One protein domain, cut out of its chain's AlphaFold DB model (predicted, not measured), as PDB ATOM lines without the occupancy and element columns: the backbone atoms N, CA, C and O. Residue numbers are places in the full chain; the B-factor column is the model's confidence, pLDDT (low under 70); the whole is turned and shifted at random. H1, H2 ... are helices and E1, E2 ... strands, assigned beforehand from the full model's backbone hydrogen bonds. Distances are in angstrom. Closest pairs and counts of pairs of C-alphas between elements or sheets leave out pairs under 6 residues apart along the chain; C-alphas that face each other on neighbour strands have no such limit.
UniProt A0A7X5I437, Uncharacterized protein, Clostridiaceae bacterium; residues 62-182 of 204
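Overview. This is residues 62 to 182 of the 204 residues of an uncharacterized protein of Clostridiaceae bacterium (UniProt A0A7X5I437). A twisted sheet of four strands has two helices, H1 and H2, side by side over one face, while the long H3 starts near the sheet and runs out into an arm: residues 167 to 182, of which 167 to 179 belong to H3, stick out from the body. The printed part has 121 residues, with three named helices and four named strands in the order H1, E1, E2, H2, E3, E4, H3. The sheet's order is E1, E2, E4, E3, all antiparallel; the class is mixed. The whole is compact, with a radius of gyration of the C-alphas of 15.3 A and spans of 46 by 37 by 22 A.

Arrangement. Inner strands E2, residues 96 to 102, and E4, residues 145 to 152, have N 99 and O 148 within hydrogen-bond range, 2.8 A. Edge strand E1, residues 84 to 86, forms a hairpin with E2, N 98 to O 85 at 2.9 A. Edge strand E3, residues 134 to 142, forms one with E4, N 137 to O 149 at 2.9 A. H2, residues 110 to 127, is over E4 and E3 at a height over the sheet of 8.6 A; its closest C-alphas with E3 are Lys 114 and Val 136, 5.3 A. E2, H2, E3 are a split strand-helix-strand unit, E4 between its strands, with a right-handed crossover. H1, residues 62 to 71, is on the same face, making two layers, sheet and helices. H1 and H2 touch, closest C-alphas Leu 67 and Leu 117 at 6.2 A, with a shallow tilt of 20 degrees, opposite ways. H3, residues 156 to 179, only grazes the sheet with residues 158 to 166. In H1, H2 and H3 every O i to N i+4 pair is within hydrogen-bond range.

Along the chain. H3 measures 34.2 A, H2 25.9 A, E3 25.2 A, E4 22.7 A. H1 begins at C-alpha 62 (107.777, 18.509, -18.809); H3 ends at C-alpha 179 (78.851, -14.740, -25.921).

Size, cuts and confidence. The C-alphas of Val 62 and Ser 182, the farthest apart, are 49.7 A apart. The printed part has no cut. The link H1 to E1 is long. Residues 172 to 182 have pLDDT under 70.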
ATOM      1  N   VAL A  62     107.774  18.210 -17.366       93.06
ATOM      2  CA  VAL A  62     107.777  18.509 -18.809       93.06
ATOM      3  C   VAL A  62     106.853  17.545 -19.550       93.06
ATOM      4  O   VAL A  62     105.933  18.000 -20.222       93.06
ATOM      5  N   LEU A  63     107.010  16.236 -19.324       94.00
ATOM      6  CA  LEU A  63     106.137  15.211 -19.898       94.00
ATOM      7  C   LEU A  63     104.669  15.447 -19.525       94.00
ATOM      8  O   LEU A  63     103.785  15.325 -20.370       94.00
ATOM      9  N   ILE A  64     104.388  15.811 -18.269       95.38
ATOM     10  CA  ILE A  64     103.011  16.101 -17.845       95.38
ATOM     11  C   ILE A  64     102.433  17.289 -18.624       95.38
ATOM     12  O   ILE A  64     101.308  17.205 -19.116       95.38
ATOM     13  N   CYS A  65     103.194  18.375 -18.778       95.94
ATOM     14  CA  CYS A  65     102.766  19.517 -19.581       95.94
ATOM     15  C   CYS A  65     102.522  19.135 -21.046       95.94
ATOM     16  O   CYS A  65     101.535  19.582 -21.627       95.94
ATOM     17  N   ASP A  66     103.373  18.298 -21.635       96.62
ATOM     18  CA  ASP A  66     103.233  17.883 -23.032       96.62
ATOM     19  C   ASP A  66     102.014  16.977 -23.249       96.62
ATOM     20  O   ASP A  66     101.266  17.168 -24.212       96.62
ATOM     21  N   LEU A  67     101.714  16.078 -22.307       96.94
ATOM     22  CA  LEU A  67     100.479  15.289 -22.325       96.94
ATOM     23  C   LEU A  67      99.227  16.179 -22.203       96.94
ATOM     24  O   LEU A  67      98.242  15.972 -22.914       96.94
ATOM     25  N   ILE A  68      99.258  17.198 -21.338       96.94
ATOM     26  CA  ILE A  68      98.148  18.151 -21.174       96.94
ATOM     27  C   ILE A  68      97.944  18.991 -22.444       96.94
ATOM     28  O   ILE A  68      96.807  19.128 -22.902       96.94
ATOM     29  N   ARG A  69      99.021  19.498 -23.053       97.12
ATOM     30  CA  ARG A  69      98.969  20.220 -24.339       97.12
ATOM     31  C   ARG A  69      98.412  19.349 -25.453       97.12
ATOM     32  O   ARG A  69      97.583  19.804 -26.234       97.12
ATOM     33  N   THR A  70      98.815  18.082 -25.488       97.12
ATOM     34  CA  THR A  70      98.307  17.095 -26.448       97.12
ATOM     35  C   THR A  70      96.794  16.886 -26.296       97.12
ATOM     36  O   THR A  70      96.090  16.703 -27.285       97.12
ATOM     37  N   LEU A  71      96.256  16.986 -25.074       95.56
ATOM     38  CA  LEU A  71      94.813  16.924 -24.811       95.56
ATOM     39  C   LEU A  71      94.047  18.222 -25.113       95.56
ATOM     40  O   LEU A  71      92.827  18.170 -25.291       95.56
ATOM     41  N   ALA A  72      94.710  19.378 -25.157       95.56
ATOM     42  CA  ALA A  72      94.065  20.691 -25.262       95.56
ATOM     43  C   ALA A  72      93.102  20.859 -26.465       95.56
ATOM     44  O   ALA A  72      92.030  21.462 -26.298       95.56
ATOM     45  N   PRO A  73      93.378  20.299 -27.664       95.81
ATOM     46  CA  PRO A  73      92.438  20.345 -28.784       95.81
ATOM     47  C   PRO A  73      91.089  19.693 -28.462       95.81
ATOM     48  O   PRO A  73      90.057  20.197 -28.906       95.81
ATOM     49  N   TYR A  74      91.079  18.662 -27.614       95.56
ATOM     50  CA  TYR A  74      89.914  17.829 -27.294       95.56
ATOM     51  C   TYR A  74      89.213  18.226 -25.982       95.56
ATOM     52  O   TYR A  74      88.068  17.836 -25.737       95.56
ATOM     53  N   ASN A  75      89.887  19.009 -25.134       94.75
ATOM     54  CA  ASN A  75      89.459  19.317 -23.771       94.75
ATOM     55  C   ASN A  75      88.839  20.718 -23.652       94.75
ATOM     56  O   ASN A  75      89.396  21.703 -24.130       94.75
ATOM     57  N   GLN A  76      87.679  20.825 -23.001       94.56
ATOM     58  CA  GLN A  76      87.040  22.107 -22.678       94.56
ATOM     59  C   GLN A  76      87.757  22.842 -21.534       94.56
ATOM     60  O   GLN A  76      87.593  24.052 -21.382       94.56
ATOM     61  N   LEU A  77      88.533  22.124 -20.715       90.56
ATOM     62  CA  LEU A  77      89.374  22.730 -19.687       90.56
ATOM     63  C   LEU A  77      90.562  23.462 -20.322       90.56
ATOM     64  O   LEU A  77      91.175  22.975 -21.267       90.56
ATOM     65  N   GLN A  78      90.914  24.614 -19.752       91.06
ATOM     66  CA  GLN A  78      92.197  25.271 -20.020       91.06
ATOM     67  C   GLN A  78      93.336  24.403 -19.472       91.06
ATOM     68  O   GLN A  78      93.159  23.793 -18.419       91.06
ATOM     69  N   GLU A  79      94.492  24.390 -20.142       92.00
ATOM     70  CA  GLU A  79      95.645  23.536 -19.797       92.00
ATOM     71  C   GLU A  79      96.013  23.600 -18.304       92.00
ATOM     72  O   GLU A  79      96.108  22.575 -17.638       92.00
ATOM     73  N   GLU A  80      96.102  24.808 -17.746       90.31
ATOM     74  CA  GLU A  80      96.445  25.064 -16.336       90.31
ATOM     75  C   GLU A  80      95.433  24.490 -15.330       90.31
ATOM     76  O   GLU A  80      95.735  24.331 -14.149       90.31
ATOM     77  N   LYS A  81      94.211  24.208 -15.787       93.00
ATOM     78  CA  LYS A  81      93.101  23.708 -14.969       93.00
ATOM     79  C   LYS A  81      92.855  22.219 -15.164       93.00
ATOM     80  O   LYS A  81      91.907  21.697 -14.578       93.00
ATOM     81  N   VAL A  82      93.650  21.539 -15.992       93.50
ATOM     82  CA  VAL A  82      93.524  20.095 -16.197       93.50
ATOM     83  C   VAL A  82      94.025  19.378 -14.941       93.50
ATOM     84  O   VAL A  82      95.219  19.444 -14.639       93.50
ATOM     85  N   PRO A  83      93.146  18.695 -14.183       94.50
ATOM     86  CA  PRO A  83      93.592  17.935 -13.029       94.50
ATOM     87  C   PRO A  83      94.396  16.727 -13.509       94.50
ATOM     88  O   PRO A  83      94.018  16.071 -14.486       94.50
ATOM     89  N   TRP A  84      95.480  16.419 -12.805       95.12
ATOM     90  CA  TRP A  84      96.293  15.245 -13.084       95.12
ATOM     91  C   TRP A  84      96.817  14.608 -11.800       95.12
ATOM     92  O   TRP A  84      97.010  15.287 -10.789       95.12
ATOM     93  N   ASP A  85      97.044  13.298 -11.841       93.56
ATOM     94  CA  ASP A  85      97.751  12.572 -10.790       93.56
ATOM     95  C   ASP A  85      98.595  11.423 -11.367       93.56
ATOM     96  O   ASP A  85      98.401  10.981 -12.500       93.56
ATOM     97  N   ASN A  86      99.581  10.969 -10.590       89.38
ATOM     98  CA  ASN A  86     100.357   9.770 -10.893       89.38
ATOM     99  C   ASN A  86     100.079   8.742  -9.798       89.38
ATOM    100  O   ASN A  86     100.532   8.896  -8.659       89.38
ATOM    101  N   LYS A  87      99.279   7.729 -10.126       85.69
ATOM    102  CA  LYS A  87      98.882   6.669  -9.199       85.69
ATOM    103  C   LYS A  87      98.915   5.324  -9.907       85.69
ATOM    104  O   LYS A  87      98.582   5.261 -11.088       85.69
ATOM    105  N   PRO A  88      99.254   4.235  -9.202       85.00
ATOM    106  CA  PRO A  88      99.224   2.912  -9.799       85.00
ATOM    107  C   PRO A  88      97.824   2.544 -10.309       85.00
ATOM    108  O   PRO A  88      96.830   2.734  -9.612       85.00
ATOM    109  N   PHE A  89      97.759   1.970 -11.506       82.56
ATOM    110  CA  PHE A  89      96.534   1.509 -12.138       82.56
ATOM    111  C   PHE A  89      96.225   0.053 -11.773       82.56
ATOM    112  O   PHE A  89      97.007  -0.866 -12.056       82.56
ATOM    113  N   GLY A  90      95.045  -0.146 -11.183       76.81
ATOM    114  CA  GLY A  90      94.440  -1.448 -10.913       76.81
ATOM    115  C   GLY A  90      95.242  -2.367  -9.983       76.81
ATOM    116  O   GLY A  90      96.277  -2.012  -9.415       76.81
ATOM    117  N   ARG A  91      94.775  -3.618  -9.859       75.38
ATOM    118  CA  ARG A  91      95.368  -4.634  -8.962       75.38
ATOM    119  C   ARG A  91      96.838  -4.953  -9.249       75.38
ATOM    120  O   ARG A  91      97.570  -5.375  -8.359       75.38
ATOM    121  N   PHE A  92      97.271  -4.764 -10.496       72.12
ATOM    122  CA  PHE A  92      98.646  -5.027 -10.924       72.12
ATOM    123  C   PHE A  92      99.614  -3.902 -10.533       72.12
ATOM    124  O   PHE A  92     100.832  -4.099 -10.610       72.12
ATOM    125  N   LYS A  93      99.083  -2.765 -10.058       83.56
ATOM    126  CA  LYS A  93      99.841  -1.580  -9.653       83.56
ATOM    127  C   LYS A  93     100.796  -1.120 -10.758       83.56
ATOM    128  O   LYS A  93     101.980  -0.924 -10.504       83.56
ATOM    129  N   LEU A  94     100.294  -1.033 -11.992       86.31
ATOM    130  CA  LEU A  94     101.080  -0.523 -13.118       86.31
ATOM    131  C   LEU A  94     101.212   1.002 -13.015       86.31
ATOM    132  O   LEU A  94     100.231   1.645 -12.649       86.31
ATOM    133  N   PRO A  95     102.364   1.595 -13.349       89.56
ATOM    134  CA  PRO A  95     102.497   3.046 -13.438       89.56
ATOM    135  C   PRO A  95     101.444   3.672 -14.350       89.56
ATOM    136  O   PRO A  95     101.145   3.142 -15.426       89.56
ATOM    137  N   CYS A  96     100.861   4.789 -13.913       91.69
ATOM    138  CA  CYS A  96      99.797   5.447 -14.657       91.69
ATOM    139  C   CYS A  96      99.704   6.937 -14.339       91.69
ATOM    140  O   CYS A  96      99.721   7.345 -13.180       91.69
ATOM    141  N   ILE A  97      99.546   7.733 -15.395       94.88
ATOM    142  CA  ILE A  97      99.246   9.162 -15.318       94.88
ATOM    143  C   ILE A  97      97.764   9.330 -15.641       94.88
ATOM    144  O   ILE A  97      97.339   8.980 -16.743       94.88
ATOM    145  N   ASN A  98      96.972   9.850 -14.704       94.19
ATOM    146  CA  ASN A  98      95.583  10.199 -14.985       94.19
ATOM    147  C   ASN A  98      95.469  11.683 -15.312       94.19
ATOM    148  O   ASN A  98      96.056  12.522 -14.633       94.19
ATOM    149  N   LEU A  99      94.677  11.993 -16.332       96.31
ATOM    150  CA  LEU A  99      94.402  13.339 -16.818       96.31
ATOM    151  C   LEU A  99      92.887  13.548 -16.877       96.31
ATOM    152  O   LEU A  99      92.141  12.684 -17.349       96.31
ATOM    153  N   GLY A 100      92.420  14.699 -16.405       94.56
ATOM    154  CA  GLY A 100      91.017  15.080 -16.516       94.56
ATOM    155  C   GLY A 100      90.652  15.519 -17.931       94.56
ATOM    156  O   GLY A 100      91.318  16.367 -18.524       94.56
ATOM    157  N   LEU A 101      89.538  15.006 -18.446       94.88
ATOM    158  CA  LEU A 101      88.996  15.386 -19.746       94.88
ATOM    159  C   LEU A 101      87.542  15.833 -19.594       94.88
ATOM    160  O   LEU A 101      86.689  15.072 -19.144       94.88
ATOM    161  N   ILE A 102      87.243  17.057 -20.020       95.31
ATOM    162  CA  ILE A 102      85.879  17.479 -20.336       95.31
ATOM    163  C   ILE A 102      85.794  17.530 -21.858       95.31
ATOM    164  O   ILE A 102      86.357  18.430 -22.473       95.31
ATOM    165  N   SER A 103      85.153  16.539 -22.473       92.94
ATOM    166  CA  SER A 103      85.233  16.372 -23.928       92.94
ATOM    167  C   SER A 103      84.466  17.460 -24.683       92.94
ATOM    168  O   SER A 103      83.316  17.760 -24.354       92.94
ATOM    169  N   LYS A 104      85.075  18.025 -25.734       93.12
ATOM    170  CA  LYS A 104      84.395  18.933 -26.678       93.12
ATOM    171  C   LYS A 104      83.381  18.202 -27.557       93.12
ATOM    172  O   LYS A 104      82.261  18.683 -27.697       93.12
ATOM    173  N   ASN A 105      83.752  17.037 -28.089       90.75
ATOM    174  CA  ASN A 105      82.970  16.303 -29.094       90.75
ATOM    175  C   ASN A 105      82.449  14.948 -28.578       90.75
ATOM    176  O   ASN A 105      82.210  14.017 -29.348       90.75
ATOM    177  N   GLY A 106      82.299  14.796 -27.260       87.31
ATOM    178  CA  GLY A 106      81.883  13.530 -26.654       87.31
ATOM    179  C   GLY A 106      82.904  12.414 -26.896       87.31
ATOM    180  O   GLY A 106      84.098  12.595 -26.660       87.31
ATOM    181  N   THR A 107      82.451  11.248 -27.345       90.56
ATOM    182  CA  THR A 107      83.309  10.065 -27.533       90.56
ATOM    183  C   THR A 107      83.975   9.992 -28.910       90.56
ATOM    184  O   THR A 107      84.795   9.102 -29.137       90.56
ATOM    185  N   VAL A 108      83.654  10.920 -29.821       92.81
ATOM    186  CA  VAL A 108      84.119  10.913 -31.222       92.81
ATOM    187  C   VAL A 108      85.646  10.967 -31.312       92.81
ATOM    188  O   VAL A 108      86.242  10.208 -32.074       92.81
ATOM    189  N   ASP A 109      86.285  11.786 -30.476       93.25
ATOM    190  CA  ASP A 109      87.734  12.021 -30.530       93.25
ATOM    191  C   ASP A 109      88.557  10.948 -29.795       93.25
ATOM    192  O   ASP A 109      89.785  10.987 -29.801       93.25
ATOM    193  N   PHE A 110      87.922   9.962 -29.150       93.69
ATOM    194  CA  PHE A 110      88.631   8.986 -28.312       93.69
ATOM    195  C   PHE A 110      89.724   8.199 -29.046       93.69
ATOM    196  O   PHE A 110      90.776   7.978 -28.443       93.69
ATOM    197  N   PRO A 111      89.541   7.762 -30.307       94.12
ATOM    198  CA  PRO A 111      90.617   7.117 -31.055       94.12
ATOM    199  C   PRO A 111      91.831   8.034 -31.264       94.12
ATOM    200  O   PRO A 111      92.958   7.578 -31.091       94.12
ATOM    201  N   MET A 112      91.605   9.318 -31.571       96.12
ATOM    202  CA  MET A 112      92.673  10.306 -31.769       96.12
ATOM    203  C   MET A 112      93.392  10.611 -30.456       96.12
ATOM    204  O   MET A 112      94.610  10.501 -30.392       96.12
ATOM    205  N   ILE A 113      92.640  10.850 -29.375       95.06
ATOM    206  CA  ILE A 113      93.189  11.061 -28.025       95.06
ATOM    207  C   ILE A 113      94.118   9.911 -27.622       95.06
ATOM    208  O   ILE A 113      95.199  10.141 -27.085       95.06
ATOM    209  N   LYS A 114      93.704   8.663 -27.875       94.56
ATOM    210  CA  LYS A 114      94.522   7.485 -27.566       94.56
ATOM    211  C   LYS A 114      95.819   7.470 -28.368       94.56
ATOM    212  O   LYS A 114      96.867   7.233 -27.780       94.56
ATOM    213  N   ALA A 115      95.745   7.712 -29.675       95.12
ATOM    214  CA  ALA A 115      96.914   7.701 -30.547       95.12
ATOM    215  C   ALA A 115      97.912   8.809 -30.177       95.12
ATOM    216  O   ALA A 115      99.096   8.525 -29.990       95.12
ATOM    217  N   ASP A 116      97.430  10.039 -30.001       97.06
ATOM    218  CA  ASP A 116      98.277  11.202 -29.737       97.06
ATOM    219  C   ASP A 116      98.978  11.098 -28.377       97.06
ATOM    220  O   ASP A 116     100.182  11.337 -28.278       97.06
ATOM    221  N   LEU A 117      98.255  10.682 -27.329       96.62
ATOM    222  CA  LEU A 117      98.840  10.522 -25.996       96.62
ATOM    223  C   LEU A 117      99.793   9.339 -25.902       96.62
ATOM    224  O   LEU A 117     100.818   9.455 -25.232       96.62
ATOM    225  N   SER A 118      99.477   8.225 -26.571       94.75
ATOM    226  CA  SER A 118     100.427   7.125 -26.706       94.75
ATOM    227  C   SER A 118     101.709   7.652 -27.333       94.75
ATOM    228  O   SER A 118     102.740   7.609 -26.673       94.75
ATOM    229  N   ASN A 119     101.631   8.254 -28.525       95.06
ATOM    230  CA  ASN A 119     102.790   8.771 -29.252       95.06
ATOM    231  C   ASN A 119     103.616   9.778 -28.429       95.06
ATOM    232  O   ASN A 119     104.838   9.668 -28.380       95.06
ATOM    233  N   CYS A 120     102.961  10.716 -27.735       94.69
ATOM    234  CA  CYS A 120     103.632  11.664 -26.841       94.69
ATOM    235  C   CYS A 120     104.481  10.946 -25.780       94.69
ATOM    236  O   CYS A 120     105.637  11.306 -25.561       94.69
ATOM    237  N   LEU A 121     103.928   9.912 -25.140       93.75
ATOM    238  CA  LEU A 121     104.657   9.138 -24.143       93.75
ATOM    239  C   LEU A 121     105.754   8.266 -24.775       93.75
ATOM    240  O   LEU A 121     106.836   8.151 -24.205       93.75
ATOM    241  N   GLU A 122     105.503   7.658 -25.938       92.06
ATOM    242  CA  GLU A 122     106.501   6.819 -26.615       92.06
ATOM    243  C   GLU A 122     107.753   7.622 -26.972       92.06
ATOM    244  O   GLU A 122     108.865   7.130 -26.792       92.06
ATOM    245  N   VAL A 123     107.587   8.860 -27.448       91.44
ATOM    246  CA  VAL A 123     108.703   9.759 -27.777       91.44
ATOM    247  C   VAL A 123     109.556  10.045 -26.543       91.44
ATOM    248  O   VAL A 123     110.779   9.896 -26.606       91.44
ATOM    249  N   ASP A 124     108.932  10.394 -25.417       90.44
ATOM    250  CA  ASP A 124     109.654  10.715 -24.181       90.44
ATOM    251  C   ASP A 124     110.387   9.482 -23.626       90.44
ATOM    252  O   ASP A 124     111.592   9.529 -23.361       90.44
ATOM    253  N   LEU A 125     109.707   8.331 -23.578       87.81
ATOM    254  CA  LEU A 125     110.293   7.067 -23.129       87.81
ATOM    255  C   LEU A 125     111.467   6.624 -24.009       87.81
ATOM    256  O   LEU A 125     112.521   6.258 -23.483       87.81
ATOM    257  N   ASN A 126     111.320   6.699 -25.333       87.88
ATOM    258  CA  ASN A 126     112.395   6.370 -26.268       87.88
ATOM    259  C   ASN A 126     113.587   7.322 -26.113       87.88
ATOM    260  O   ASN A 126     114.731   6.871 -26.162       87.88
ATOM    261  N   SER A 127     113.344   8.616 -25.879       85.38
ATOM    262  CA  SER A 127     114.419   9.587 -25.637       85.38
ATOM    263  C   SER A 127     115.210   9.275 -24.358       85.38
ATOM    264  O   SER A 127     116.422   9.482 -24.307       85.38
ATOM    265  N   GLY A 128     114.542   8.695 -23.355       79.50
ATOM    266  CA  GLY A 128     115.148   8.190 -22.124       79.50
ATOM    267  C   GLY A 128     115.765   6.790 -22.228       79.50
ATOM    268  O   GLY A 128     116.269   6.289 -21.224       79.50
ATOM    269  N   GLY A 129     115.728   6.144 -23.400       82.19
ATOM    270  CA  GLY A 129     116.256   4.791 -23.607       82.19
ATOM    271  C   GLY A 129     115.374   3.663 -23.057       82.19
ATOM    272  O   GLY A 129     115.843   2.532 -22.923       82.19
ATOM    273  N   TYR A 130     114.109   3.943 -22.733       82.25
ATOM    274  CA  TYR A 130     113.164   2.939 -22.251       82.25
ATOM    275  C   TYR A 130     112.470   2.232 -23.411       82.25
ATOM    276  O   TYR A 130     112.115   2.839 -24.420       82.25
ATOM    277  N   LYS A 131     112.207   0.933 -23.239       78.25
ATOM    278  CA  LYS A 131     111.344   0.194 -24.159       78.25
ATOM    279  C   LYS A 131     109.889   0.585 -23.921       78.25
ATOM    280  O   LYS A 131     109.429   0.627 -22.782       78.25
ATOM    281  N   VAL A 132     109.169   0.842 -25.005       74.88
ATOM    282  CA  VAL A 132     107.818   1.393 -24.944       74.88
ATOM    283  C   VAL A 132     106.773   0.294 -24.784       74.88
ATOM    284  O   VAL A 132     106.606  -0.564 -25.650       74.88
ATOM    285  N   PHE A 133     106.038   0.366 -23.678       85.75
ATOM    286  CA  PHE A 133     104.779  -0.339 -23.471       85.75
ATOM    287  C   PHE A 133     103.806   0.647 -22.848       85.75
ATOM    288  O   PHE A 133     103.929   0.969 -21.665       85.75
ATOM    289  N   CYS A 134     102.871   1.156 -23.643       89.69
ATOM    290  CA  CYS A 134     101.882   2.110 -23.172       89.69
ATOM    291  C   CYS A 134     100.481   1.755 -23.662       89.69
ATOM    292  O   CYS A 134     100.299   1.111 -24.696       89.69
ATOM    293  N   LYS A 135      99.476   2.175 -22.896       88.62
ATOM    294  CA  LYS A 135      98.075   2.073 -23.283       88.62
ATOM    295  C   LYS A 135      97.279   3.211 -22.677       88.62
ATOM    296  O   LYS A 135      97.387   3.490 -21.486       88.62
ATOM    297  N   VAL A 136      96.436   3.820 -23.500       91.19
ATOM    298  CA  VAL A 136      95.531   4.886 -23.074       91.19
ATOM    299  C   VAL A 136      94.133   4.314 -22.876       91.19
ATOM    300  O   VAL A 136      93.518   3.755 -23.793       91.19
ATOM    301  N   LEU A 137      93.622   4.459 -21.659       89.44
ATOM    302  CA  LEU A 137      92.277   4.065 -21.264       89.44
ATOM    303  C   LEU A 137      91.474   5.322 -20.943       89.44
ATOM    304  O   LEU A 137      91.988   6.255 -20.340       89.44
ATOM    305  N   ILE A 138      90.210   5.351 -21.355       91.06
ATOM    306  CA  ILE A 138      89.319   6.482 -21.094       91.06
ATOM    307  C   ILE A 138      88.114   5.930 -20.343       91.06
ATOM    308  O   ILE A 138      87.412   5.062 -20.863       91.06
ATOM    309  N   ARG A 139      87.910   6.404 -19.112       87.75
ATOM    310  CA  ARG A 139      86.781   6.041 -18.249       87.75
ATOM    311  C   ARG A 139      85.817   7.216 -18.182       87.75
ATOM    312  O   ARG A 139      86.227   8.348 -17.936       87.75
ATOM    313  N   GLU A 140      84.536   6.954 -18.403       90.06
ATOM    314  CA  GLU A 140      83.492   7.945 -18.164       90.06
ATOM    315  C   GLU A 140      83.200   8.054 -16.670       90.06
ATOM    316  O   GLU A 140      82.976   7.045 -16.010       90.06
ATOM    317  N   ASN A 141      83.188   9.286 -16.157       86.44
ATOM    318  CA  ASN A 141      82.740   9.559 -14.793       86.44
ATOM    319  C   ASN A 141      81.280  10.022 -14.817       86.44
ATOM    320  O   ASN A 141      80.411   9.465 -14.157       86.44
ATOM    321  N   LYS A 142      81.021  11.080 -15.592       88.50
ATOM    322  CA  LYS A 142      79.694  11.650 -15.832       88.50
ATOM    323  C   LYS A 142      79.795  12.537 -17.057       88.50
ATOM    324  O   LYS A 142      80.403  13.603 -16.943       88.50
ATOM    325  N   SER A 143      79.222  12.137 -18.192       83.00
ATOM    326  CA  SER A 143      79.254  12.941 -19.418       83.00
ATOM    327  C   SER A 143      78.967  14.435 -19.152       83.00
ATOM    328  O   SER A 143      78.025  14.756 -18.415       83.00
ATOM    329  N   PRO A 144      79.790  15.364 -19.685       89.94
ATOM    330  CA  PRO A 144      80.907  15.160 -20.624       89.94
ATOM    331  C   PRO A 144      82.286  14.950 -19.952       89.94
ATOM    332  O   PRO A 144      83.316  15.249 -20.555       89.94
ATOM    333  N   ARG A 145      82.334  14.502 -18.691       92.75
ATOM    334  CA  ARG A 145      83.558  14.344 -17.886       92.75
ATOM    335  C   ARG A 145      84.085  12.910 -17.902       92.75
ATOM    336  O   ARG A 145      83.379  11.970 -17.524       92.75
ATOM    337  N   TYR A 146      85.365  12.787 -18.221       92.38
ATOM    338  CA  TYR A 146      86.106  11.542 -18.360       92.38
ATOM    339  C   TYR A 146      87.453  11.631 -17.633       92.38
ATOM    340  O   TYR A 146      88.009  12.717 -17.452       92.38
ATOM    341  N   THR A 147      87.988  10.475 -17.254       92.50
ATOM    342  CA  THR A 147      89.375  10.311 -16.814       92.50
ATOM    343  C   THR A 147      90.143   9.585 -17.908       92.50
ATOM    344  O   THR A 147      89.729   8.511 -18.349       92.50
ATOM    345  N   VAL A 148      91.255  10.166 -18.347       94.50
ATOM    346  CA  VAL A 148      92.178   9.561 -19.309       94.50
ATOM    347  C   VAL A 148      93.370   9.007 -18.539       94.50
ATOM    348  O   VAL A 148      94.141   9.766 -17.965       94.50
ATOM    349  N   SER A 149      93.505   7.689 -18.511       93.38
ATOM    350  CA  SER A 149      94.576   6.965 -17.832       93.38
ATOM    351  C   SER A 149      95.618   6.526 -18.855       93.38
ATOM    352  O   SER A 149      95.348   5.663 -19.694       93.38
ATOM    353  N   VAL A 150      96.810   7.113 -18.788       93.81
ATOM    354  CA  VAL A 150      97.973   6.723 -19.589       93.81
ATOM    355  C   VAL A 150      98.788   5.720 -18.775       93.81
ATOM    356  O   VAL A 150      99.578   6.098 -17.910       93.81
ATOM    357  N   VAL A 151      98.556   4.429 -19.020       91.44
ATOM    358  CA  VAL A 151      99.202   3.313 -18.315       91.44
ATOM    359  C   VAL A 151     100.468   2.913 -19.059       91.44
ATOM    360  O   VAL A 151     100.437   2.769 -20.282       91.44
ATOM    361  N   TYR A 152     101.570   2.693 -18.343       90.94
ATOM    362  CA  TYR A 152     102.843   2.334 -18.966       90.94
ATOM    363  C   TYR A 152     103.655   1.323 -18.161       90.94
ATOM    364  O   TYR A 152     103.456   1.127 -16.964       90.94
ATOM    365  N   ALA A 153     104.589   0.664 -18.843       89.94
ATOM    366  CA  ALA A 153     105.552  -0.241 -18.241       89.94
ATOM    367  C   ALA A 153     106.942  -0.006 -18.837       89.94
ATOM    368  O   ALA A 153     107.132  -0.092 -20.045       89.94
ATOM    369  N   THR A 154     107.914   0.265 -17.969       85.56
ATOM    370  CA  THR A 154     109.304   0.565 -18.356       85.56
ATOM    371  C   THR A 154     110.320  -0.410 -17.778       85.56
ATOM    372  O   THR A 154     111.467  -0.411 -18.210       85.56
ATOM    373  N   THR A 155     109.896  -1.265 -16.844       83.31
ATOM    374  CA  THR A 155     110.715  -2.333 -16.260       83.31
ATOM    375  C   THR A 155     110.237  -3.698 -16.739       83.31
ATOM    376  O   THR A 155     109.044  -3.878 -17.010       83.31
ATOM    377  N   LYS A 156     111.114  -4.704 -16.767       79.06
ATOM    378  CA  LYS A 156     110.733  -6.094 -17.097       79.06
ATOM    379  C   LYS A 156     109.615  -6.626 -16.204       79.06
ATOM    380  O   LYS A 156     108.698  -7.299 -16.680       79.06
ATOM    381  N   ALA A 157     109.652  -6.293 -14.914       79.88
ATOM    382  CA  ALA A 157     108.623  -6.687 -13.957       79.88
ATOM    383  C   ALA A 157     107.247  -6.106 -14.326       79.88
ATOM    384  O   ALA A 157     106.248  -6.831 -14.339       79.88
ATOM    385  N   ASN A 158     107.187  -4.819 -14.674       84.00
ATOM    386  CA  ASN A 158     105.941  -4.189 -15.102       84.00
ATOM    387  C   ASN A 158     105.527  -4.629 -16.503       84.00
ATOM    388  O   ASN A 158     104.337  -4.771 -16.748       84.00
ATOM    389  N   GLN A 159     106.471  -4.934 -17.393       85.88
ATOM    390  CA  GLN A 159     106.171  -5.472 -18.716       85.88
ATOM    391  C   GLN A 159     105.483  -6.842 -18.615       85.88
ATOM    392  O   GLN A 159     104.473  -7.070 -19.277       85.88
ATOM    393  N   LYS A 160     105.970  -7.743 -17.745       83.56
ATOM    394  CA  LYS A 160     105.320  -9.043 -17.478       83.56
ATOM    395  C   LYS A 160     103.861  -8.842 -17.033       83.56
ATOM    396  O   LYS A 160     102.965  -9.508 -17.544       83.56
ATOM    397  N   LYS A 161     103.609  -7.875 -16.144       83.88
ATOM    398  CA  LYS A 161     102.252  -7.513 -15.695       83.88
ATOM    399  C   LYS A 161     101.407  -6.865 -16.796       83.88
ATOM    400  O   LYS A 161     100.230  -7.181 -16.916       83.88
ATOM    401  N   PHE A 162     101.992  -5.977 -17.596       86.62
ATOM    402  CA  PHE A 162     101.321  -5.306 -18.709       86.62
ATOM    403  C   PHE A 162     100.855  -6.322 -19.756       86.62
ATOM    404  O   PHE A 162      99.694  -6.313 -20.153       86.62
ATOM    405  N   ASN A 163     101.718  -7.271 -20.120       85.31
ATOM    406  CA  ASN A 163     101.373  -8.357 -21.037       85.31
ATOM    407  C   ASN A 163     100.230  -9.228 -20.499       85.31
ATOM    408  O   ASN A 163      99.376  -9.666 -21.265       85.31
ATOM    409  N   GLU A 164     100.190  -9.469 -19.186       81.00
ATOM    410  CA  GLU A 164      99.094 -10.209 -18.560       81.00
ATOM    411  C   GLU A 164      97.768  -9.444 -18.640       81.00
ATOM    412  O   GLU A 164      96.732 -10.033 -18.947       81.00
ATOM    413  N   VAL A 165      97.796  -8.123 -18.433       77.44
ATOM    414  CA  VAL A 165      96.624  -7.257 -18.628       77.44
ATOM    415  C   VAL A 165      96.145  -7.308 -20.079       77.44
ATOM    416  O   VAL A 165      94.951  -7.511 -20.307       77.44
ATOM    417  N   GLU A 166      97.050  -7.197 -21.055       80.12
ATOM    418  CA  GLU A 166      96.701  -7.305 -22.477       80.12
ATOM    419  C   GLU A 166      96.103  -8.671 -22.818       80.12
ATOM    420  O   GLU A 166      95.091  -8.747 -23.515       80.12
ATOM    421  N   ARG A 167      96.674  -9.752 -22.277       79.50
ATOM    422  CA  ARG A 167      96.175 -11.115 -22.478       79.50
ATOM    423  C   ARG A 167      94.754 -11.278 -21.944       79.50
ATOM    424  O   ARG A 167      93.898 -11.808 -22.648       79.50
ATOM    425  N   ILE A 168      94.490 -10.801 -20.726       74.94
ATOM    426  CA  ILE A 168      93.152 -10.845 -20.119       74.94
ATOM    427  C   ILE A 168      92.167  -9.996 -20.934       74.94
ATOM    428  O   ILE A 168      91.046 -10.432 -21.196       74.94
ATOM    429  N   ALA A 169      92.573  -8.798 -21.362       70.62
ATOM    430  CA  ALA A 169      91.733  -7.919 -22.170       70.62
ATOM    431  C   ALA A 169      91.379  -8.549 -23.529       70.62
ATOM    432  O   ALA A 169      90.216  -8.516 -23.933       70.62
ATOM    433  N   ALA A 170      92.351  -9.168 -24.201       73.25
ATOM    434  CA  ALA A 170      92.143  -9.869 -25.464       73.25
ATOM    435  C   ALA A 170      91.228 -11.095 -25.299       73.25
ATOM    436  O   ALA A 170      90.296 -11.269 -26.085       73.25
ATOM    437  N   ALA A 171      91.433 -11.899 -24.249       71.56
ATOM    438  CA  ALA A 171      90.586 -13.053 -23.948       71.56
ATOM    439  C   ALA A 171      89.125 -12.641 -23.696       71.56
ATOM    440  O   ALA A 171      88.210 -13.269 -24.221       71.56
ATOM    441  N   ARG A 172      88.895 -11.537 -22.974       61.97
ATOM    442  CA  ARG A 172      87.551 -10.970 -22.757       61.97
ATOM    443  C   ARG A 172      86.909 -10.449 -24.037       61.97
ATOM    444  O   ARG A 172      85.713 -10.630 -24.227       61.97
ATOM    445  N   ALA A 173      87.673  -9.789 -24.906       64.56
ATOM    446  CA  ALA A 173      87.155  -9.323 -26.192       64.56
ATOM    447  C   ALA A 173      86.711 -10.500 -27.072       64.56
ATOM    448  O   ALA A 173      85.653 -10.437 -27.692       64.56
ATOM    449  N   GLN A 174      87.477 -11.596 -27.066       65.44
ATOM    450  CA  GLN A 174      87.102 -12.835 -27.746       65.44
ATOM    451  C   GLN A 174      85.887 -13.500 -27.091       65.44
ATOM    452  O   GLN A 174      84.965 -13.881 -27.798       65.44
ATOM    453  N   GLN A 175      85.828 -13.583 -25.760       59.06
ATOM    454  CA  GLN A 175      84.678 -14.145 -25.046       59.06
ATOM    455  C   GLN A 175      83.403 -13.336 -25.264       59.06
ATOM    456  O   GLN A 175      82.396 -13.936 -25.588       59.06
ATOM    457  N   LYS A 176      83.431 -11.999 -25.209       54.88
ATOM    458  CA  LYS A 176      82.261 -11.167 -25.547       54.88
ATOM    459  C   LYS A 176      81.837 -11.325 -27.005       54.88
ATOM    460  O   LYS A 176      80.646 -11.313 -27.300       54.88
ATOM    461  N   ALA A 177      82.795 -11.493 -27.918       50.53
ATOM    462  CA  ALA A 177      82.498 -11.805 -29.313       50.53
ATOM    463  C   ALA A 177      81.882 -13.209 -29.485       50.53
ATOM    464  O   ALA A 177      81.131 -13.418 -30.431       50.53
ATOM    465  N   VAL A 178      82.166 -14.146 -28.573       47.72
ATOM    466  CA  VAL A 178      81.621 -15.517 -28.559       47.72
ATOM    467  C   VAL A 178      80.297 -15.617 -27.777       47.72
ATOM    468  O   VAL A 178      79.395 -16.317 -28.222       47.72
ATOM    469  N   GLU A 179      80.111 -14.878 -26.679       37.81
ATOM    470  CA  GLU A 179      78.851 -14.740 -25.921       37.81
ATOM    471  C   GLU A 179      77.784 -14.001 -26.734       37.81
ATOM    472  O   GLU A 179      76.604 -14.330 -26.649       37.81
ATOM    473  N   ALA A 180      78.188 -13.076 -27.613       44.91
ATOM    474  CA  ALA A 180      77.303 -12.525 -28.638       44.91
ATOM    475  C   ALA A 180      76.790 -13.594 -29.632       44.91
ATOM    476  O   ALA A 180      75.873 -13.311 -30.402       44.91
ATOM    477  N   VAL A 181      77.365 -14.808 -29.628       42.53
ATOM    478  CA  VAL A 181      77.058 -15.908 -30.559       42.53
ATOM    479  C   VAL A 181      76.455 -17.148 -29.870       42.53
ATOM    480  O   VAL A 181      75.878 -17.975 -30.572       42.53
ATOM    481  N   SER A 182      76.478 -17.302 -28.537       31.44
ATOM    482  CA  SER A 182      75.677 -18.348 -27.868       31.44
ATOM    483  C   SER A 182      75.533 -18.146 -26.348       31.44
ATOM    484  O   SER A 182      76.528 -17.820 -25.697       31.44
TER     485      SER A 182